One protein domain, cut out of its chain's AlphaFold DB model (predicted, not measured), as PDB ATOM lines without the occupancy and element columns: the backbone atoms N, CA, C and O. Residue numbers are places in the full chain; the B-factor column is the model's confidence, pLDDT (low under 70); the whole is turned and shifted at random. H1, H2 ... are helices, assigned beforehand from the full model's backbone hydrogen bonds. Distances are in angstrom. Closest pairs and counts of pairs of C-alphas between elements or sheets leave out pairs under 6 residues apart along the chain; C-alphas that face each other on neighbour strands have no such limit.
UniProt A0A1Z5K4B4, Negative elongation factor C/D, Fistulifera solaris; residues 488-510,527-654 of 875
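What this domain is: This is residues 488 to 510 and 527 to 654 of the 875 residues of the protein "Negative elongation factor C/D" of Fistulifera solaris (UniProt A0A1Z5K4B4). Picture a flat slab of crossing helices with H6 near its middle: H3, H4, H5 and H7 pack round H6, and H2 lies beyond H3, H4 and H5 on the side away from H7. The two long helices H1 and H7 make opposite margins of the slab; H1 is the farthest out and packs on H2 alone, while residues 621 to 626 stick out from the link between H6 and H7. The printed part has 151 residues with seven named helices, H1 to H7 in chain order, and no named strand: the class is all helix. It is compact, with a radius of gyration of the C-alphas of 15.9 A, and spans 50 by 49 by 26 A.

How they stand to each other: Begin at H1, residues 488 to 510; its residues 495 to 503 alone touch H2, residues 527 to 546, where the C-alphas of Leu 499 and Leu 538 are closest at 6.9 A. The two run opposite ways at a shallow tilt of 26 degrees. Next, residues 532 to 540 of H2 touch H3, residues 552 to 558, with C-alphas 536 and 557 closest at 5.7 A and a steep tilt of 46 degrees. H4, residues 565 to 577, only just touches H2, with 3 pairs of C-alphas within 8 A, the closest being Leu 533 and Thr 571 at 7.6 A. H5, residues 579 to 590, touches H4 only at the corner, and only just, with 3 pairs of C-alphas within 8 A; C-alphas 575 and 581 are closest at 6.3 A. Look next at H6, residues 600 to 618: it forms a helical hairpin with H5, the C-alphas of Leu 585 and Cys 606 being closest at 6.4 A. Residues 609 to 617 of H6 touch H4, about perpendicular at 84 degrees, with C-alphas 572 and 613 closest at 4.0 A. Residues 634 to 642 of H7, residues 627 to 652, touch H6 at a steep tilt of 55 degrees, opposite ways; C-alphas 608 and 638 are closest at 5.0 A. H1 and H7 are apart. In H1 to H7, every backbone O i to N i+4 pair is within hydrogen-bond range.

Where its parts are: Find C-alpha 488 at (144.556, 79.602, 143.496); from there H1 runs 33.4 A to C-alpha 510. H2 covers 28.8 A, H6 26.5 A, and H3, H4 and H5 are shorter. H7 runs 38.1 A from C-alpha 627 at (123.080, 40.064, 131.072) to C-alpha 652 at (155.453, 50.345, 148.324).

The domain as a whole: The C-alphas of Glu 508 and Met 654 are farthest apart, at 49.7 A. Residues 511 to 526 are not printed; C-alphas 510 and 527 are 10.3 A apart across this cut. Of the links printed whole, none is long. The mean pLDDT of the printed part is 77.3; 38 residues are under 70, among them 502 to 510, 561 to 567 and 619 to 628.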
ATOM      1  N   HIS A 488     145.550  80.683 143.477       59.66
ATOM      2  CA  HIS A 488     144.556  79.602 143.496       59.66
ATOM      3  C   HIS A 488     143.278  79.943 142.693       59.66
ATOM      4  O   HIS A 488     142.687  79.077 142.044       59.66
ATOM      5  N   LEU A 489     142.901  81.229 142.646       59.44
ATOM      6  CA  LEU A 489     141.781  81.740 141.852       59.44
ATOM      7  C   LEU A 489     141.999  81.613 140.334       59.44
ATOM      8  O   LEU A 489     141.052  81.288 139.619       59.44
ATOM      9  N   PHE A 490     143.218  81.825 139.824       63.25
ATOM     10  CA  PHE A 490     143.521  81.630 138.399       63.25
ATOM     11  C   PHE A 490     143.469  80.153 138.006       63.25
ATOM     12  O   PHE A 490     142.874  79.824 136.979       63.25
ATOM     13  N   ARG A 491     144.012  79.253 138.839       65.00
ATOM     14  CA  ARG A 491     143.914  77.801 138.612       65.00
ATOM     15  C   ARG A 491     142.454  77.334 138.623       65.00
ATOM     16  O   ARG A 491     142.042  76.643 137.693       65.00
ATOM     17  N   LYS A 492     141.639  77.803 139.578       67.50
ATOM     18  CA  LYS A 492     140.187  77.551 139.591       67.50
ATOM     19  C   LYS A 492     139.489  78.073 138.326       67.50
ATOM     20  O   LYS A 492     138.720  77.338 137.717       67.50
ATOM     21  N   ARG A 493     139.780  79.303 137.880       68.38
ATOM     22  CA  ARG A 493     139.188  79.882 136.656       68.38
ATOM     23  C   ARG A 493     139.570  79.118 135.382       68.38
ATOM     24  O   ARG A 493     138.708  78.925 134.529       68.38
ATOM     25  N   ARG A 494     140.826  78.666 135.241       72.94
ATOM     26  CA  ARG A 494     141.252  77.807 134.113       72.94
ATOM     27  C   ARG A 494     140.468  76.491 134.104       72.94
ATOM     28  O   ARG A 494     139.959  76.101 133.057       72.94
ATOM     29  N   LEU A 495     140.301  75.874 135.274       69.38
ATOM     30  CA  LEU A 495     139.564  74.626 135.448       69.38
ATOM     31  C   LEU A 495     138.064  74.760 135.129       69.38
ATOM     32  O   LEU A 495     137.544  73.992 134.323       69.38
ATOM     33  N   ASP A 496     137.369  75.725 135.741       70.75
ATOM     34  CA  ASP A 496     135.926  75.923 135.540       70.75
ATOM     35  C   ASP A 496     135.606  76.192 134.050       70.75
ATOM     36  O   ASP A 496     134.611  75.682 133.532       70.75
ATOM     37  N   VAL A 497     136.482  76.908 133.326       76.62
ATOM     38  CA  VAL A 497     136.382  77.131 131.866       76.62
ATOM     39  C   VAL A 497     136.665  75.863 131.050       76.62
ATOM     40  O   VAL A 497     135.978  75.607 130.062       76.62
ATOM     41  N   ALA A 498     137.652  75.053 131.438       71.81
ATOM     42  CA  ALA A 498     137.958  73.807 130.732       71.81
ATOM     43  C   ALA A 498     136.804  72.800 130.808       71.81
ATOM     44  O   ALA A 498     136.422  72.215 129.793       71.81
ATOM     45  N   LEU A 499     136.219  72.650 131.999       69.00
ATOM     46  CA  LEU A 499     135.110  71.732 132.240       69.00
ATOM     47  C   LEU A 499     133.836  72.195 131.525       69.00
ATOM     48  O   LEU A 499     133.290  71.427 130.734       69.00
ATOM     49  N   THR A 500     133.435  73.462 131.685       72.19
ATOM     50  CA  THR A 500     132.237  74.009 131.014       72.19
ATOM     51  C   THR A 500     132.323  73.985 129.483       72.19
ATOM     52  O   THR A 500     131.296  73.851 128.815       72.19
ATOM     53  N   MET A 501     133.524  74.023 128.897       72.56
ATOM     54  CA  MET A 501     133.692  73.787 127.457       72.56
ATOM     55  C   MET A 501     133.527  72.325 127.053       72.56
ATOM     56  O   MET A 501     132.866  72.053 126.049       72.56
ATOM     57  N   SER A 502     134.068  71.384 127.830       67.81
ATOM     58  CA  SER A 502     133.874  69.951 127.570       67.81
ATOM     59  C   SER A 502     132.376  69.587 127.652       67.81
ATOM     60  O   SER A 502     131.847  68.932 126.749       67.81
ATOM     61  N   GLU A 503     131.654  70.149 128.636       65.81
ATOM     62  CA  GLU A 503     130.184  70.089 128.764       65.81
ATOM     63  C   GLU A 503     129.456  70.588 127.506       65.81
ATOM     64  O   GLU A 503     128.623  69.880 126.926       65.81
ATOM     65  N   LEU A 504     129.768  71.814 127.065       66.25
ATOM     66  CA  LEU A 504     129.131  72.457 125.915       66.25
ATOM     67  C   LEU A 504     129.381  71.645 124.639       66.25
ATOM     68  O   LEU A 504     128.446  71.333 123.898       66.25
ATOM     69  N   HIS A 505     130.620  71.204 124.423       65.44
ATOM     70  CA  HIS A 505     131.014  70.409 123.258       65.44
ATOM     71  C   HIS A 505     130.342  69.034 123.222       65.44
ATOM     72  O   HIS A 505     130.137  68.473 122.144       65.44
ATOM     73  N   GLN A 506     129.965  68.468 124.367       62.41
ATOM     74  CA  GLN A 506     129.176  67.235 124.440       62.41
ATOM     75  C   GLN A 506     127.668  67.488 124.319       62.41
ATOM     76  O   GLN A 506     126.949  66.674 123.737       62.41
ATOM     77  N   SER A 507     127.166  68.619 124.819       60.91
ATOM     78  CA  SER A 507     125.793  69.086 124.577       60.91
ATOM     79  C   SER A 507     125.521  69.252 123.075       60.91
ATOM     80  O   SER A 507     124.526  68.739 122.557       60.91
ATOM     81  N   GLU A 508     126.450  69.858 122.330       57.59
ATOM     82  CA  GLU A 508     126.305  70.037 120.880       57.59
ATOM     83  C   GLU A 508     126.534  68.751 120.077       57.59
ATOM     84  O   GLU A 508     125.754  68.454 119.170       57.59
ATOM     85  N   ARG A 509     127.525  67.922 120.443       55.72
ATOM     86  CA  ARG A 509     127.729  66.609 119.797       55.72
ATOM     87  C   ARG A 509     126.510  65.685 119.938       55.72
ATOM     88  O   ARG A 509     126.270  64.879 119.044       55.72
ATOM     89  N   ARG A 510     125.691  65.840 120.989       56.72
ATOM     90  CA  ARG A 510     124.385  65.163 121.113       56.72
ATOM     91  C   ARG A 510     123.339  65.703 120.133       56.72
ATOM     92  O   ARG A 510     122.672  64.905 119.482       56.72
ATOM     93  N   ASN A 527     117.383  61.790 128.879       55.00
ATOM     94  CA  ASN A 527     118.080  63.076 128.935       55.00
ATOM     95  C   ASN A 527     118.130  63.690 130.346       55.00
ATOM     96  O   ASN A 527     119.002  64.518 130.603       55.00
ATOM     97  N   GLY A 528     117.222  63.318 131.255       61.12
ATOM     98  CA  GLY A 528     117.250  63.771 132.649       61.12
ATOM     99  C   GLY A 528     118.367  63.093 133.443       61.12
ATOM    100  O   GLY A 528     119.235  63.765 133.999       61.12
ATOM    101  N   THR A 529     118.387  61.758 133.436       65.00
ATOM    102  CA  THR A 529     119.376  60.961 134.180       65.00
ATOM    103  C   THR A 529     120.794  61.148 133.645       65.00
ATOM    104  O   THR A 529     121.723  61.316 134.434       65.00
ATOM    105  N   ARG A 530     120.989  61.222 132.318       67.81
ATOM    106  CA  ARG A 530     122.328  61.457 131.751       67.81
ATOM    107  C   ARG A 530     122.881  62.849 132.092       67.81
ATOM    108  O   ARG A 530     124.069  62.960 132.368       67.81
ATOM    109  N   LYS A 531     122.041  63.891 132.174       70.19
ATOM    110  CA  LYS A 531     122.465  65.225 132.651       70.19
ATOM    111  C   LYS A 531     122.862  65.233 134.128       70.19
ATOM    112  O   LYS A 531     123.807  65.923 134.497       70.19
ATOM    113  N   GLN A 532     122.162  64.473 134.973       74.50
ATOM    114  CA  GLN A 532     122.547  64.299 136.379       74.50
ATOM    115  C   GLN A 532     123.912  63.603 136.488       74.50
ATOM    116  O   GLN A 532     124.776  64.077 137.220       74.50
ATOM    117  N   LEU A 533     124.140  62.555 135.689       75.69
ATOM    118  CA  LEU A 533     125.414  61.838 135.636       75.69
ATOM    119  C   LEU A 533     126.571  62.712 135.109       75.69
ATOM    120  O   LEU A 533     127.663  62.692 135.669       75.69
ATOM    121  N   GLU A 534     126.326  63.522 134.077       73.88
ATOM    122  CA  GLU A 534     127.281  64.526 133.585       73.88
ATOM    123  C   GLU A 534     127.613  65.544 134.692       73.88
ATOM    124  O   GLU A 534     128.784  65.768 134.989       73.88
ATOM    125  N   THR A 535     126.602  66.067 135.400       78.19
ATOM    126  CA  THR A 535     126.779  66.974 136.556       78.19
ATOM    127  C   THR A 535     127.645  66.342 137.656       78.19
ATOM    128  O   THR A 535     128.561  66.983 138.181       78.19
ATOM    129  N   ALA A 536     127.410  65.066 137.971       81.31
ATOM    130  CA  ALA A 536     128.203  64.306 138.934       81.31
ATOM    131  C   ALA A 536     129.665  64.140 138.480       81.31
ATOM    132  O   ALA A 536     130.585  64.390 139.264       81.31
ATOM    133  N   LEU A 537     129.897  63.812 137.204       81.81
ATOM    134  CA  LEU A 537     131.234  63.642 136.627       81.81
ATOM    135  C   LEU A 537     132.067  64.928 136.668       81.81
ATOM    136  O   LEU A 537     133.268  64.890 136.932       81.81
ATOM    137  N   LEU A 538     131.426  66.076 136.479       75.69
ATOM    138  CA  LEU A 538     132.078  67.380 136.578       75.69
ATOM    139  C   LEU A 538     132.436  67.707 138.028       75.69
ATOM    140  O   LEU A 538     133.524  68.216 138.286       75.69
ATOM    141  N   SER A 539     131.573  67.361 138.991       80.38
ATOM    142  CA  SER A 539     131.888  67.501 140.421       80.38
ATOM    143  C   SER A 539     133.082  66.625 140.842       80.38
ATOM    144  O   SER A 539     133.928  67.060 141.624       80.38
ATOM    145  N   PHE A 540     133.203  65.430 140.252       83.81
ATOM    146  CA  PHE A 540     134.341  64.523 140.405       83.81
ATOM    147  C   PHE A 540     135.628  65.115 139.806       83.81
ATOM    148  O   PHE A 540     136.637  65.215 140.508       83.81
ATOM    149  N   LEU A 541     135.591  65.602 138.559       78.38
ATOM    150  CA  LEU A 541     136.746  66.238 137.909       78.38
ATOM    151  C   LEU A 541     137.200  67.519 138.634       78.38
ATOM    152  O   LEU A 541     138.405  67.762 138.738       78.38
ATOM    153  N   ARG A 542     136.273  68.308 139.202       76.81
ATOM    154  CA  ARG A 542     136.606  69.483 140.035       76.81
ATOM    155  C   ARG A 542     137.324  69.106 141.333       76.81
ATOM    156  O   ARG A 542     138.177  69.858 141.785       76.81
ATOM    157  N   ARG A 543     137.028  67.943 141.922       78.75
ATOM    158  CA  ARG A 543     137.704  67.451 143.138       78.75
ATOM    159  C   ARG A 543     139.091  66.876 142.842       78.75
ATOM    160  O   ARG A 543     140.042  67.244 143.528       78.75
ATOM    161  N   HIS A 544     139.221  66.053 141.796       79.31
ATOM    162  CA  HIS A 544     140.503  65.469 141.356       79.31
ATOM    163  C   HIS A 544     141.563  66.545 141.066       79.31
ATOM    164  O   HIS A 544     142.658  66.503 141.619       79.31
ATOM    165  N   SER A 545     141.212  67.557 140.271       70.31
ATOM    166  CA  SER A 545     142.115  68.643 139.841       70.31
ATOM    167  C   SER A 545     142.480  69.660 140.939       70.31
ATOM    168  O   SER A 545     143.533  70.307 140.880       70.31
ATOM    169  N   VAL A 546     141.656  69.791 141.981       71.31
ATOM    170  CA  VAL A 546     142.017  70.516 143.215       71.31
ATOM    171  C   VAL A 546     142.921  69.658 144.119       71.31
ATOM    172  O   VAL A 546     143.620  70.201 144.968       71.31
ATOM    173  N   GLY A 547     142.994  68.341 143.897       71.25
ATOM    174  CA  GLY A 547     143.755  67.406 144.730       71.25
ATOM    175  C   GLY A 547     143.004  66.965 145.987       71.25
ATOM    176  O   GLY A 547     143.624  66.545 146.960       71.25
ATOM    177  N   MET A 548     141.671  67.069 145.995       75.50
ATOM    178  CA  MET A 548     140.846  66.613 147.113       75.50
ATOM    179  C   MET A 548     140.712  65.085 147.119       75.50
ATOM    180  O   MET A 548     140.739  64.432 146.073       75.50
ATOM    181  N   GLN A 549     140.488  64.515 148.303       79.06
ATOM    182  CA  GLN A 549     140.030  63.132 148.421       79.06
ATOM    183  C   GLN A 549     138.579  62.985 147.920       79.06
ATOM    184  O   GLN A 549     137.824  63.957 147.798       79.06
ATOM    185  N   LEU A 550     138.208  61.751 147.576       82.38
ATOM    186  CA  LEU A 550     136.888  61.411 147.048       82.38
ATOM    187  C   LEU A 550     135.920  61.041 148.173       82.38
ATOM    188  O   LEU A 550     136.200  60.134 148.952       82.38
ATOM    189  N   ASP A 551     134.755  61.691 148.189       81.88
ATOM    190  CA  ASP A 551     133.667  61.378 149.118       81.88
ATOM    191  C   ASP A 551     132.707  60.341 148.526       81.88
ATOM    192  O   ASP A 551     132.449  60.316 147.318       81.88
ATOM    193  N   ASP A 552     132.083  59.559 149.408       84.56
ATOM    194  CA  ASP A 552     131.133  58.499 149.048       84.56
ATOM    195  C   ASP A 552     129.948  59.034 148.221       84.56
ATOM    196  O   ASP A 552     129.578  58.449 147.204       84.56
ATOM    197  N   ALA A 553     129.442  60.221 148.576       83.06
ATOM    198  CA  ALA A 553     128.329  60.886 147.895       83.06
ATOM    199  C   ALA A 553     128.614  61.246 146.423       83.06
ATOM    200  O   ALA A 553     127.696  61.254 145.604       83.06
ATOM    201  N   VAL A 554     129.874  61.520 146.060       83.06
ATOM    202  CA  VAL A 554     130.248  61.811 144.663       83.06
ATOM    203  C   VAL A 554     130.250  60.523 143.849       83.06
ATOM    204  O   VAL A 554     129.710  60.490 142.744       83.06
ATOM    205  N   LEU A 555     130.797  59.444 144.414       84.38
ATOM    206  CA  LEU A 555     130.817  58.137 143.764       84.38
ATOM    207  C   LEU A 555     129.409  57.538 143.641       84.38
ATOM    208  O   LEU A 555     129.104  56.953 142.609       84.38
ATOM    209  N   ASP A 556     128.527  57.752 144.619       84.19
ATOM    210  CA  ASP A 556     127.126  57.313 144.540       84.19
ATOM    211  C   ASP A 556     126.279  58.143 143.568       84.19
ATOM    212  O   ASP A 556     125.347  57.608 142.979       84.19
ATOM    213  N   SER A 557     126.623  59.413 143.323       82.44
ATOM    214  CA  SER A 557     126.011  60.195 142.233       82.44
ATOM    215  C   SER A 557     126.528  59.819 140.833       82.44
ATOM    216  O   SER A 557     125.901  60.162 139.832       82.44
ATOM    217  N   LEU A 558     127.652  59.094 140.760       82.12
ATOM    218  CA  LEU A 558     128.227  58.533 139.531       82.12
ATOM    219  C   LEU A 558     127.833  57.074 139.273       82.12
ATOM    220  O   LEU A 558     127.909  56.608 138.136       82.12
ATOM    221  N   LEU A 559     127.448  56.330 140.310       81.88
ATOM    222  CA  LEU A 559     126.997  54.951 140.184       81.88
ATOM    223  C   LEU A 559     125.503  54.913 139.818       81.88
ATOM    224  O   LEU A 559     124.692  55.571 140.468       81.88
ATOM    225  N   PRO A 560     125.097  54.113 138.817       73.06
ATOM    226  CA  PRO A 560     123.692  53.999 138.449       73.06
ATOM    227  C   PRO A 560     122.878  53.367 139.588       73.06
ATOM    228  O   PRO A 560     123.143  52.246 140.025       73.06
ATOM    229  N   SER A 561     121.850  54.080 140.050       62.25
ATOM    230  CA  SER A 561     121.023  53.724 141.212       62.25
ATOM    231  C   SER A 561     119.948  52.657 140.928       62.25
ATOM    232  O   SER A 561     118.935  52.597 141.625       62.25
ATOM    233  N   GLY A 562     120.114  51.857 139.873       57.50
ATOM    234  CA  GLY A 562     119.110  50.924 139.356       57.50
ATOM    235  C   GLY A 562     119.725  49.642 138.796       57.50
ATOM    236  O   GLY A 562     120.940  49.513 138.691       57.50
ATOM    237  N   ILE A 563     118.872  48.676 138.446       53.84
ATOM    238  CA  ILE A 563     119.270  47.329 137.980       53.84
ATOM    239  C   ILE A 563     119.250  47.250 136.431       53.84
ATOM    240  O   ILE A 563     119.557  46.225 135.831       53.84
ATOM    241  N   ASP A 564     118.947  48.356 135.747       59.22
ATOM    242  CA  ASP A 564     118.760  48.377 134.297       59.22
ATOM    243  C   ASP A 564     120.082  48.436 133.516       59.22
ATOM    244  O   ASP A 564     120.875  49.370 133.653       59.22
ATOM    245  N   ILE A 565     120.268  47.453 132.627       57.53
ATOM    246  CA  ILE A 565     121.436  47.257 131.741       57.53
ATOM    247  C   ILE A 565     121.887  48.556 131.062       57.53
ATOM    248  O   ILE A 565     123.079  48.856 130.985       57.53
ATOM    249  N   THR A 566     120.914  49.319 130.565       61.06
ATOM    250  CA  THR A 566     121.118  50.582 129.855       61.06
ATOM    251  C   THR A 566     121.849  51.598 130.720       61.06
ATOM    252  O   THR A 566     122.808  52.194 130.252       61.06
ATOM    253  N   SER A 567     121.494  51.727 132.001       67.12
ATOM    254  CA  SER A 567     122.106  52.703 132.908       67.12
ATOM    255  C   SER A 567     123.586  52.400 133.196       67.12
ATOM    256  O   SER A 567     124.410  53.317 133.238       67.12
ATOM    257  N   PHE A 568     123.958  51.117 133.299       71.00
ATOM    258  CA  PHE A 568     125.361  50.693 133.406       71.00
ATOM    259  C   PHE A 568     126.141  50.953 132.112       71.00
ATOM    260  O   PHE A 568     127.238  51.514 132.145       71.00
ATOM    261  N   ALA A 569     125.557  50.596 130.964       70.81
ATOM    262  CA  ALA A 569     126.170  50.809 129.657       70.81
ATOM    263  C   ALA A 569     126.327  52.303 129.318       70.81
ATOM    264  O   ALA A 569     127.353  52.691 128.763       70.81
ATOM    265  N   ASP A 570     125.358  53.145 129.681       72.56
ATOM    266  CA  ASP A 570     125.412  54.597 129.491       72.56
ATOM    267  C   ASP A 570     126.443  55.255 130.416       72.56
ATOM    268  O   ASP A 570     127.182  56.130 129.964       72.56
ATOM    269  N   THR A 571     126.577  54.783 131.662       79.50
ATOM    270  CA  THR A 571     127.655  55.226 132.566       79.50
ATOM    271  C   THR A 571     129.026  54.866 132.000       79.50
ATOM    272  O   THR A 571     129.884  55.736 131.856       79.50
ATOM    273  N   GLY A 572     129.230  53.609 131.593       79.69
ATOM    274  CA  GLY A 572     130.483  53.179 130.971       79.69
ATOM    275  C   GLY A 572     130.805  53.948 129.684       79.69
ATOM    276  O   GLY A 572     131.945  54.367 129.488       79.69
ATOM    277  N   ARG A 573     129.799  54.214 128.837       78.31
ATOM    278  CA  ARG A 573     129.947  55.039 127.625       78.31
ATOM    279  C   ARG A 573     130.342  56.478 127.943       78.31
ATOM    280  O   ARG A 573     131.216  56.998 127.259       78.31
ATOM    281  N   LEU A 574     129.781  57.096 128.985       78.31
ATOM    282  CA  LEU A 574     130.181  58.443 129.400       78.31
ATOM    283  C   LEU A 574     131.665  58.489 129.805       78.31
ATOM    284  O   LEU A 574     132.390  59.370 129.353       78.31
ATOM    285  N   PHE A 575     132.165  57.510 130.568       81.19
ATOM    286  CA  PHE A 575     133.600  57.448 130.884       81.19
ATOM    287  C   PHE A 575     134.478  57.225 129.640       81.19
ATOM    288  O   PHE A 575     135.539  57.837 129.535       81.19
ATOM    289  N   VAL A 576     134.034  56.431 128.658       81.44
ATOM    290  CA  VAL A 576     134.731  56.280 127.360       81.44
ATOM    291  C   VAL A 576     134.720  57.582 126.540       81.44
ATOM    292  O   VAL A 576     135.676  57.860 125.816       81.44
ATOM    293  N   GLU A 577     133.686  58.416 126.681       75.19
ATOM    294  CA  GLU A 577     133.617  59.767 126.101       75.19
ATOM    295  C   GLU A 577     134.506  60.799 126.840       75.19
ATOM    296  O   GLU A 577     134.811  61.842 126.260       75.19
ATOM    297  N   HIS A 578     134.988  60.505 128.061       75.25
ATOM    298  CA  HIS A 578     135.883  61.359 128.864       75.25
ATOM    299  C   HIS A 578     137.199  60.652 129.280       75.25
ATOM    300  O   HIS A 578     137.348  60.230 130.434       75.25
ATOM    301  N   PRO A 579     138.236  60.610 128.418       80.38
ATOM    302  CA  PRO A 579     139.545  60.037 128.764       80.38
ATOM    303  C   PRO A 579     140.193  60.645 130.021       80.38
ATOM    304  O   PRO A 579     140.868  59.939 130.771       80.38
ATOM    305  N   VAL A 580     139.949  61.934 130.294       78.06
ATOM    306  CA  VAL A 580     140.438  62.630 131.499       78.06
ATOM    307  C   VAL A 580     139.846  62.026 132.781       78.06
ATOM    308  O   VAL A 580     140.557  61.866 133.769       78.06
ATOM    309  N   ALA A 581     138.578  61.602 132.761       82.94
ATOM    310  CA  ALA A 581     137.951  60.946 133.906       82.94
ATOM    311  C   ALA A 581     138.508  59.532 134.145       82.94
ATOM    312  O   ALA A 581     138.647  59.113 135.294       82.94
ATOM    313  N   ILE A 582     138.899  58.821 133.081       87.81
ATOM    314  CA  ILE A 582     139.615  57.540 133.194       87.81
ATOM    315  C   ILE A 582     141.019  57.760 133.785       87.81
ATOM    316  O   ILE A 582     141.407  57.018 134.687       87.81
ATOM    317  N   LYS A 583     141.758  58.800 133.357       85.62
ATOM    318  CA  LYS A 583     143.037  59.199 133.987       85.62
ATOM    319  C   LYS A 583     142.844  59.481 135.482       85.62
ATOM    320  O   LYS A 583     143.563  58.906 136.292       85.62
ATOM    321  N   ALA A 584     141.846  60.285 135.851       85.62
ATOM    322  CA  ALA A 584     141.541  60.610 137.245       85.62
ATOM    323  C   ALA A 584     141.196  59.369 138.094       85.62
ATOM    324  O   ALA A 584     141.730  59.212 139.191       85.62
ATOM    325  N   LEU A 585     140.360  58.449 137.589       90.06
ATOM    326  CA  LEU A 585     140.057  57.184 138.278       90.06
ATOM    327  C   LEU A 585     141.307  56.311 138.464       90.06
ATOM    328  O   LEU A 585     141.501  55.753 139.543       90.06
ATOM    329  N   LEU A 586     142.160  56.197 137.441       91.44
ATOM    330  CA  LEU A 586     143.417  55.448 137.538       91.44
ATOM    331  C   LEU A 586     144.378  56.082 138.551       91.44
ATOM    332  O   LEU A 586     144.978  55.360 139.342       91.44
ATOM    333  N   GLU A 587     144.490  57.409 138.584       89.94
ATOM    334  CA  GLU A 587     145.318  58.104 139.573       89.94
ATOM    335  C   GLU A 587     144.800  57.884 140.998       89.94
ATOM    336  O   GLU A 587     145.559  57.424 141.847       89.94
ATOM    337  N   HIS A 588     143.507  58.090 141.256       89.69
ATOM    338  CA  HIS A 588     142.906  57.844 142.572       89.69
ATOM    339  C   HIS A 588     143.001  56.375 143.041       89.69
ATOM    340  O   HIS A 588     142.982  56.119 144.247       89.69
ATOM    341  N   LEU A 589     143.119  55.407 142.121       91.19
ATOM    342  CA  LEU A 589     143.274  53.977 142.429       91.19
ATOM    343  C   LEU A 589     144.735  53.510 142.567       91.19
ATOM    344  O   LEU A 589     144.982  52.565 143.320       91.19
ATOM    345  N   PHE A 590     145.683  54.112 141.839       92.94
ATOM    346  CA  PHE A 590     147.051  53.589 141.691       92.94
ATOM    347  C   PHE A 590     148.175  54.589 141.997       92.94
ATOM    348  O   PHE A 590     149.247  54.160 142.423       92.94
ATOM    349  N   LYS A 591     147.979  55.904 141.837       89.62
ATOM    350  CA  LYS A 591     149.030  56.899 142.123       89.62
ATOM    351  C   LYS A 591     149.322  56.924 143.637       89.62
ATOM    352  O   LYS A 591     148.370  56.866 144.418       89.62
ATOM    353  N   PRO A 592     150.591  56.926 144.081       85.25
ATOM    354  CA  PRO A 592     150.945  57.134 145.484       85.25
ATOM    355  C   PRO A 592     150.706  58.593 145.903       85.25
ATOM    356  O   PRO A 592     150.675  59.494 145.063       85.25
ATOM    357  N   GLY A 593     150.546  58.821 147.208       82.12
ATOM    358  CA  GLY A 593     150.318  60.144 147.797       82.12
ATOM    359  C   GLY A 593     148.910  60.355 148.367       82.12
ATOM    360  O   GLY A 593     148.070  59.453 148.389       82.12
ATOM    361  N   SER A 594     148.658  61.574 148.849       75.19
ATOM    362  CA  SER A 594     147.480  61.957 149.649       75.19
ATOM    363  C   SER A 594     146.126  61.847 148.934       75.19
ATOM    364  O   SER A 594     145.091  61.798 149.600       75.19
ATOM    365  N   THR A 595     146.110  61.785 147.600       79.75
ATOM    366  CA  THR A 595     144.892  61.676 146.777       79.75
ATOM    367  C   THR A 595     144.420  60.237 146.546       79.75
ATOM    368  O   THR A 595     143.344  60.037 145.973       79.75
ATOM    369  N   ARG A 596     145.185  59.222 146.976       86.69
ATOM    370  CA  ARG A 596     144.825  57.807 146.804       86.69
ATOM    371  C   ARG A 596     143.615  57.417 147.657       86.69
ATOM    372  O   ARG A 596     143.534  57.719 148.846       86.69
ATOM    373  N   VAL A 597     142.711  56.636 147.073       86.25
ATOM    374  CA  VAL A 597     141.531  56.094 147.755       86.25
ATOM    375  C   VAL A 597     141.902  54.867 148.596       86.25
ATOM    376  O   VAL A 597     141.798  53.715 148.164       86.25
ATOM    377  N   VAL A 598     142.326  55.117 149.837       83.00
ATOM    378  CA  VAL A 598     142.690  54.056 150.790       83.00
ATOM    379  C   VAL A 598     141.464  53.229 151.207       83.00
ATOM    380  O   VAL A 598     141.531  51.999 151.213       83.00
ATOM    381  N   ALA A 599     140.330  53.872 151.511       87.00
ATOM    382  CA  ALA A 599     139.157  53.201 152.081       87.00
ATOM    383  C   ALA A 599     138.549  52.137 151.134       87.00
ATOM    384  O   ALA A 599     138.271  52.433 149.968       87.00
ATOM    385  N   PRO A 600     138.265  50.907 151.614       86.94
ATOM    386  CA  PRO A 600     137.928  49.777 150.744       86.94
ATOM    387  C   PRO A 600     136.577  49.915 150.028       86.94
ATOM    388  O   PRO A 600     136.432  49.417 148.913       86.94
ATOM    389  N   VAL A 601     135.601  50.606 150.632       88.19
ATOM    390  CA  VAL A 601     134.284  50.871 150.018       88.19
ATOM    391  C   VAL A 601     134.436  51.818 148.828       88.19
ATOM    392  O   VAL A 601     134.065  51.463 147.711       88.19
ATOM    393  N   LEU A 602     135.069  52.976 149.043       88.19
ATOM    394  CA  LEU A 602     135.361  53.957 147.995       88.19
ATOM    395  C   LEU A 602     136.215  53.344 146.875       88.19
ATOM    396  O   LEU A 602     135.905  53.507 145.697       88.19
ATOM    397  N   ARG A 603     137.243  52.557 147.229       90.00
ATOM    398  CA  ARG A 603     138.110  51.870 146.258       90.00
ATOM    399  C   ARG A 603     137.323  50.884 145.394       90.00
ATOM    400  O   ARG A 603     137.563  50.807 144.191       90.00
ATOM    401  N   ASN A 604     136.359  50.168 145.979       90.88
ATOM    402  CA  ASN A 604     135.457  49.297 145.229       90.88
ATOM    403  C   ASN A 604     134.554  50.104 144.280       90.88
ATOM    404  O   ASN A 604     134.484  49.767 143.101       90.88
ATOM    405  N   LYS A 605     133.952  51.209 144.747       89.94
ATOM    406  CA  LYS A 605     133.131  52.108 143.913       89.94
ATOM    407  C   LYS A 605     133.925  52.679 142.722       89.94
ATOM    408  O   LYS A 605     133.471  52.563 141.584       89.94
ATOM    409  N   CYS A 606     135.142  53.190 142.938       90.06
ATOM    410  CA  CYS A 606     136.033  53.661 141.865       90.06
ATOM    411  C   CYS A 606     136.428  52.548 140.878       90.06
ATOM    412  O   CYS A 606     136.377  52.750 139.664       90.06
ATOM    413  N   ALA A 607     136.796  51.364 141.379       90.81
ATOM    414  CA  ALA A 607     137.137  50.217 140.538       90.81
ATOM    415  C   ALA A 607     135.948  49.732 139.692       90.81
ATOM    416  O   ALA A 607     136.143  49.307 138.554       90.81
ATOM    417  N   ARG A 608     134.722  49.842 140.219       90.44
ATOM    418  CA  ARG A 608     133.479  49.487 139.523       90.44
ATOM    419  C   ARG A 608     133.160  50.455 138.383       90.44
ATOM    420  O   ARG A 608     132.841  50.012 137.284       90.44
ATOM    421  N   LEU A 609     133.333  51.764 138.601       90.00
ATOM    422  CA  LEU A 609     133.229  52.777 137.539       90.00
ATOM    423  C   LEU A 609     134.236  52.516 136.404       90.00
ATOM    424  O   LEU A 609     133.871  52.556 135.229       90.00
ATOM    425  N   LEU A 610     135.481  52.161 136.747       90.69
ATOM    426  CA  LEU A 610     136.493  51.781 135.759       90.69
ATOM    427  C   LEU A 610     136.138  50.470 135.026       90.69
ATOM    428  O   LEU A 610     136.333  50.383 133.816       90.69
ATOM    429  N   ALA A 611     135.567  49.476 135.717       89.94
ATOM    430  CA  ALA A 611     135.090  48.238 135.096       89.94
ATOM    431  C   ALA A 611     133.948  48.487 134.091       89.94
ATOM    432  O   ALA A 611     133.987  47.938 132.988       89.94
ATOM    433  N   PHE A 612     132.982  49.364 134.408       88.25
ATOM    434  CA  PHE A 612     131.944  49.773 133.451       88.25
ATOM    435  C   PHE A 612     132.542  50.442 132.207       88.25
ATOM    436  O   PHE A 612     132.095  50.153 131.098       88.25
ATOM    437  N   ALA A 613     133.559  51.298 132.365       88.31
ATOM    438  CA  ALA A 613     134.235  51.952 131.244       88.31
ATOM    439  C   ALA A 613     134.956  50.946 130.324       88.31
ATOM    440  O   ALA A 613     134.811  51.018 129.103       88.31
ATOM    441  N   VAL A 614     135.679  49.972 130.897       88.31
ATOM    442  CA  VAL A 614     136.358  48.908 130.129       88.31
ATOM    443  C   VAL A 614     135.343  48.050 129.368       88.31
ATOM    444  O   VAL A 614     135.443  47.928 128.148       88.31
ATOM    445  N   LEU A 615     134.313  47.539 130.049       86.31
ATOM    446  CA  LEU A 615     133.290  46.698 129.420       86.31
ATOM    447  C   LEU A 615     132.463  47.452 128.367       86.31
ATOM    448  O   LEU A 615     132.043  46.864 127.369       86.31
ATOM    449  N   ALA A 616     132.223  48.754 128.558       83.38
ATOM    450  CA  ALA A 616     131.563  49.587 127.557       83.38
ATOM    451  C   ALA A 616     132.433  49.791 126.311       83.38
ATOM    452  O   ALA A 616     131.894  49.766 125.206       83.38
ATOM    453  N   ALA A 617     133.753  49.951 126.470       81.56
ATOM    454  CA  ALA A 617     134.688  50.035 125.350       81.56
ATOM    455  C   ALA A 617     134.746  48.712 124.568       81.56
ATOM    456  O   ALA A 617     134.569  48.717 123.349       81.56
ATOM    457  N   GLU A 618     134.908  47.579 125.254       79.25
ATOM    458  CA  GLU A 618     134.963  46.243 124.640       79.25
ATOM    459  C   GLU A 618     133.671  45.923 123.864       79.25
ATOM    460  O   GLU A 618     133.734  45.561 122.684       79.25
ATOM    461  N   LYS A 619     132.493  46.192 124.448       68.69
ATOM    462  CA  LYS A 619     131.187  46.010 123.782       68.69
ATOM    463  C   LYS A 619     130.932  46.928 122.577       68.69
ATOM    464  O   LYS A 619     129.954  46.711 121.868       68.69
ATOM    465  N   THR A 620     131.788  47.912 122.272       56.31
ATOM    466  CA  THR A 620     131.697  48.620 120.974       56.31
ATOM    467  C   THR A 620     132.163  47.778 119.782       56.31
ATOM    468  O   THR A 620     131.943  48.183 118.642       56.31
ATOM    469  N   THR A 621     132.791  46.618 120.020       52.16
ATOM    470  CA  THR A 621     133.434  45.815 118.965       52.16
ATOM    471  C   THR A 621     132.602  44.641 118.435       52.16
ATOM    472  O   THR A 621     132.844  44.223 117.302       52.16
ATOM    473  N   GLY A 622     131.589  44.154 119.167       45.50
ATOM    474  CA  GLY A 622     130.635  43.165 118.645       45.50
ATOM    475  C   GLY A 622     129.773  42.430 119.685       45.50
ATOM    476  O   GLY A 622     130.165  42.287 120.835       45.50
ATOM    477  N   GLU A 623     128.629  41.936 119.192       50.41
ATOM    478  CA  GLU A 623     127.663  40.982 119.781       50.41
ATOM    479  C   GLU A 623     126.927  41.354 121.096       50.41
ATOM    480  O   GLU A 623     127.496  41.779 122.102       50.41
ATOM    481  N   ASP A 624     125.603  41.134 121.095       49.25
ATOM    482  CA  ASP A 624     124.698  41.378 122.227       49.25
ATOM    483  C   ASP A 624     124.832  40.288 123.311       49.25
ATOM    484  O   ASP A 624     124.005  39.383 123.440       49.25
ATOM    485  N   GLY A 625     125.904  40.374 124.103       56.31
ATOM    486  CA  GLY A 625     126.160  39.464 125.223       56.31
ATOM    487  C   GLY A 625     125.082  39.512 126.319       56.31
ATOM    488  O   GLY A 625     124.655  40.591 126.746       56.31
ATOM    489  N   ASN A 626     124.694  38.330 126.807       62.97
ATOM    490  CA  ASN A 626     123.659  38.101 127.818       62.97
ATOM    491  C   ASN A 626     123.970  38.780 129.175       62.97
ATOM    492  O   ASN A 626     125.124  38.983 129.557       62.97
ATOM    493  N   MET A 627     122.925  39.166 129.918       60.50
ATOM    494  CA  MET A 627     123.080  40.064 131.072       60.50
ATOM    495  C   MET A 627     123.692  39.398 132.310       60.50
ATOM    496  O   MET A 627     124.388  40.059 133.081       60.50
ATOM    497  N   ALA A 628     123.465  38.095 132.502       63.97
ATOM    498  CA  ALA A 628     124.118  37.357 133.585       63.97
ATOM    499  C   ALA A 628     125.650  37.380 133.429       63.97
ATOM    500  O   ALA A 628     126.372  37.524 134.415       63.97
ATOM    501  N   ASP A 629     126.119  37.314 132.182       70.44
ATOM    502  CA  ASP A 629     127.537  37.292 131.842       70.44
ATOM    503  C   ASP A 629     128.144  38.689 132.058       70.44
ATOM    504  O   ASP A 629     129.124  38.820 132.781       70.44
ATOM    505  N   TYR A 630     127.469  39.758 131.608       75.12
ATOM    506  CA  TYR A 630     127.906  41.142 131.863       75.12
ATOM    507  C   TYR A 630     128.053  41.476 133.360       75.12
ATOM    508  O   TYR A 630     129.030  42.114 133.744       75.12
ATOM    509  N   TYR A 631     127.129  41.028 134.223       76.00
ATOM    510  CA  TYR A 631     127.283  41.193 135.676       76.00
ATOM    511  C   TYR A 631     128.413  40.334 136.263       76.00
ATOM    512  O   TYR A 631     129.101  40.774 137.185       76.00
ATOM    513  N   SER A 632     128.617  39.118 135.747       81.12
ATOM    514  CA  SER A 632     129.741  38.260 136.144       81.12
ATOM    515  C   SER A 632     131.081  38.923 135.813       81.12
ATOM    516  O   SER A 632     131.958  39.012 136.676       81.12
ATOM    517  N   ASP A 633     131.208  39.451 134.595       84.00
ATOM    518  CA  ASP A 633     132.407  40.121 134.100       84.00
ATOM    519  C   ASP A 633     132.655  41.442 134.839       84.00
ATOM    520  O   ASP A 633     133.778  41.704 135.264       84.00
ATOM    521  N   GLU A 634     131.615  42.239 135.108       86.94
ATOM    522  CA  GLU A 634     131.709  43.469 135.908       86.94
ATOM    523  C   GLU A 634     132.277  43.203 137.308       86.94
ATOM    524  O   GLU A 634     133.237  43.850 137.740       86.94
ATOM    525  N   VAL A 635     131.740  42.195 138.000       87.62
ATOM    526  CA  VAL A 635     132.204  41.793 139.333       87.62
ATOM    527  C   VAL A 635     133.607  41.169 139.273       87.62
ATOM    528  O   VAL A 635     134.392  41.325 140.215       87.62
ATOM    529  N   ALA A 636     133.964  40.488 138.180       89.31
ATOM    530  CA  ALA A 636     135.303  39.944 137.965       89.31
ATOM    531  C   ALA A 636     136.350  41.046 137.721       89.31
ATOM    532  O   ALA A 636     137.356  41.077 138.434       89.31
ATOM    533  N   LEU A 637     136.107  41.978 136.790       89.69
ATOM    534  CA  LEU A 637     136.990  43.120 136.531       89.69
ATOM    535  C   LEU A 637     137.126  44.013 137.765       89.69
ATOM    536  O   LEU A 637     138.250  44.328 138.151       89.69
ATOM    537  N   THR A 638     136.021  44.350 138.437       91.12
ATOM    538  CA  THR A 638     136.052  45.155 139.672       91.12
ATOM    539  C   THR A 638     136.950  44.502 140.727       91.12
ATOM    540  O   THR A 638     137.796  45.170 141.321       91.12
ATOM    541  N   ARG A 639     136.846  43.176 140.917       91.88
ATOM    542  CA  ARG A 639     137.719  42.425 141.834       91.88
ATOM    543  C   ARG A 639     139.190  42.475 141.409       91.88
ATOM    544  O   ARG A 639     140.041  42.713 142.261       91.88
ATOM    545  N   MET A 640     139.490  42.283 140.121       91.88
ATOM    546  CA  MET A 640     140.863  42.346 139.596       91.88
ATOM    547  C   MET A 640     141.491  43.739 139.763       91.88
ATOM    548  O   MET A 640     142.651  43.837 140.156       91.88
ATOM    549  N   ILE A 641     140.727  44.808 139.520       93.75
ATOM    550  CA  ILE A 641     141.182  46.200 139.660       93.75
ATOM    551  C   ILE A 641     141.449  46.541 141.135       93.75
ATOM    552  O   ILE A 641     142.521  47.060 141.450       93.75
ATOM    553  N   VAL A 642     140.531  46.199 142.054       92.94
ATOM    554  CA  VAL A 642     140.746  46.387 143.505       92.94
ATOM    555  C   VAL A 642     141.978  45.614 143.976       92.94
ATOM    556  O   VAL A 642     142.812  46.175 144.685       92.94
ATOM    557  N   GLN A 643     142.132  44.357 143.547       92.00
ATOM    558  CA  GLN A 643     143.281  43.528 143.911       92.00
ATOM    559  C   GLN A 643     144.603  44.108 143.383       92.00
ATOM    560  O   GLN A 643     145.594  44.103 144.104       92.00
ATOM    561  N   ALA A 644     144.635  44.637 142.156       91.81
ATOM    562  CA  ALA A 644     145.834  45.270 141.607       91.81
ATOM    563  C   ALA A 644     146.210  46.564 142.353       91.81
ATOM    564  O   ALA A 644     147.376  46.749 142.689       91.81
ATOM    565  N   SER A 645     145.228  47.411 142.684       92.56
ATOM    566  CA  SER A 645     145.432  48.612 143.513       92.56
ATOM    567  C   SER A 645     145.987  48.261 144.904       92.56
ATOM    568  O   SER A 645     146.964  48.859 145.352       92.56
ATOM    569  N   GLN A 646     145.419  47.243 145.564       91.31
ATOM    570  CA  GLN A 646     145.913  46.732 146.850       91.31
ATOM    571  C   GLN A 646     147.332  46.157 146.758       91.31
ATOM    572  O   GLN A 646     148.110  46.295 147.696       91.31
ATOM    573  N   LEU A 647     147.692  45.523 145.638       89.12
ATOM    574  CA  LEU A 647     149.047  45.017 145.424       89.12
ATOM    575  C   LEU A 647     150.057  46.158 145.232       89.12
ATOM    576  O   LEU A 647     151.121  46.092 145.833       89.12
ATOM    577  N   CYS A 648     149.739  47.217 144.479       90.00
ATOM    578  CA  CYS A 648     150.607  48.401 144.362       90.00
ATOM    579  C   CYS A 648     150.888  49.058 145.726       90.00
ATOM    580  O   CYS A 648     152.043  49.280 146.077       90.00
ATOM    581  N   GLU A 649     149.840  49.276 146.524       88.62
ATOM    582  CA  GLU A 649     149.927  49.796 147.898       88.62
ATOM    583  C   GLU A 649     150.761  48.886 148.822       88.62
ATOM    584  O   GLU A 649     151.568  49.371 149.611       88.62
ATOM    585  N   GLN A 650     150.636  47.560 148.697       86.38
ATOM    586  CA  GLN A 650     151.493  46.624 149.432       86.38
ATOM    587  C   GLN A 650     152.960  46.726 148.993       86.38
ATOM    588  O   GLN A 650     153.842  46.783 149.850       86.38
ATOM    589  N   LEU A 651     153.230  46.769 147.681       84.88
ATOM    590  CA  LEU A 651     154.588  46.770 147.124       84.88
ATOM    591  C   LEU A 651     155.418  47.991 147.546       84.88
ATOM    592  O   LEU A 651     156.624  47.849 147.714       84.88
ATOM    593  N   GLU A 652     154.791  49.144 147.781       85.06
ATOM    594  CA  GLU A 652     155.453  50.345 148.324       85.06
ATOM    595  C   GLU A 652     156.082  50.112 149.704       85.06
ATOM    596  O   GLU A 652     157.131  50.669 150.013       85.06
ATOM    597  N   THR A 653     155.469  49.251 150.523       81.56
ATOM    598  CA  THR A 653     155.959  48.908 151.872       81.56
ATOM    599  C   THR A 653     156.913  47.707 151.888       81.56
ATOM    600  O   THR A 653     157.464  47.360 152.934       81.56
ATOM    601  N   MET A 654     157.126  47.043 150.745       77.25
ATOM    602  CA  MET A 654     157.949  45.834 150.658       77.25
ATOM    603  C   MET A 654     159.399  46.139 150.284       77.25
ATOM    604  O   MET A 654     159.684  46.649 149.208       77.25
TER     605      MET A 654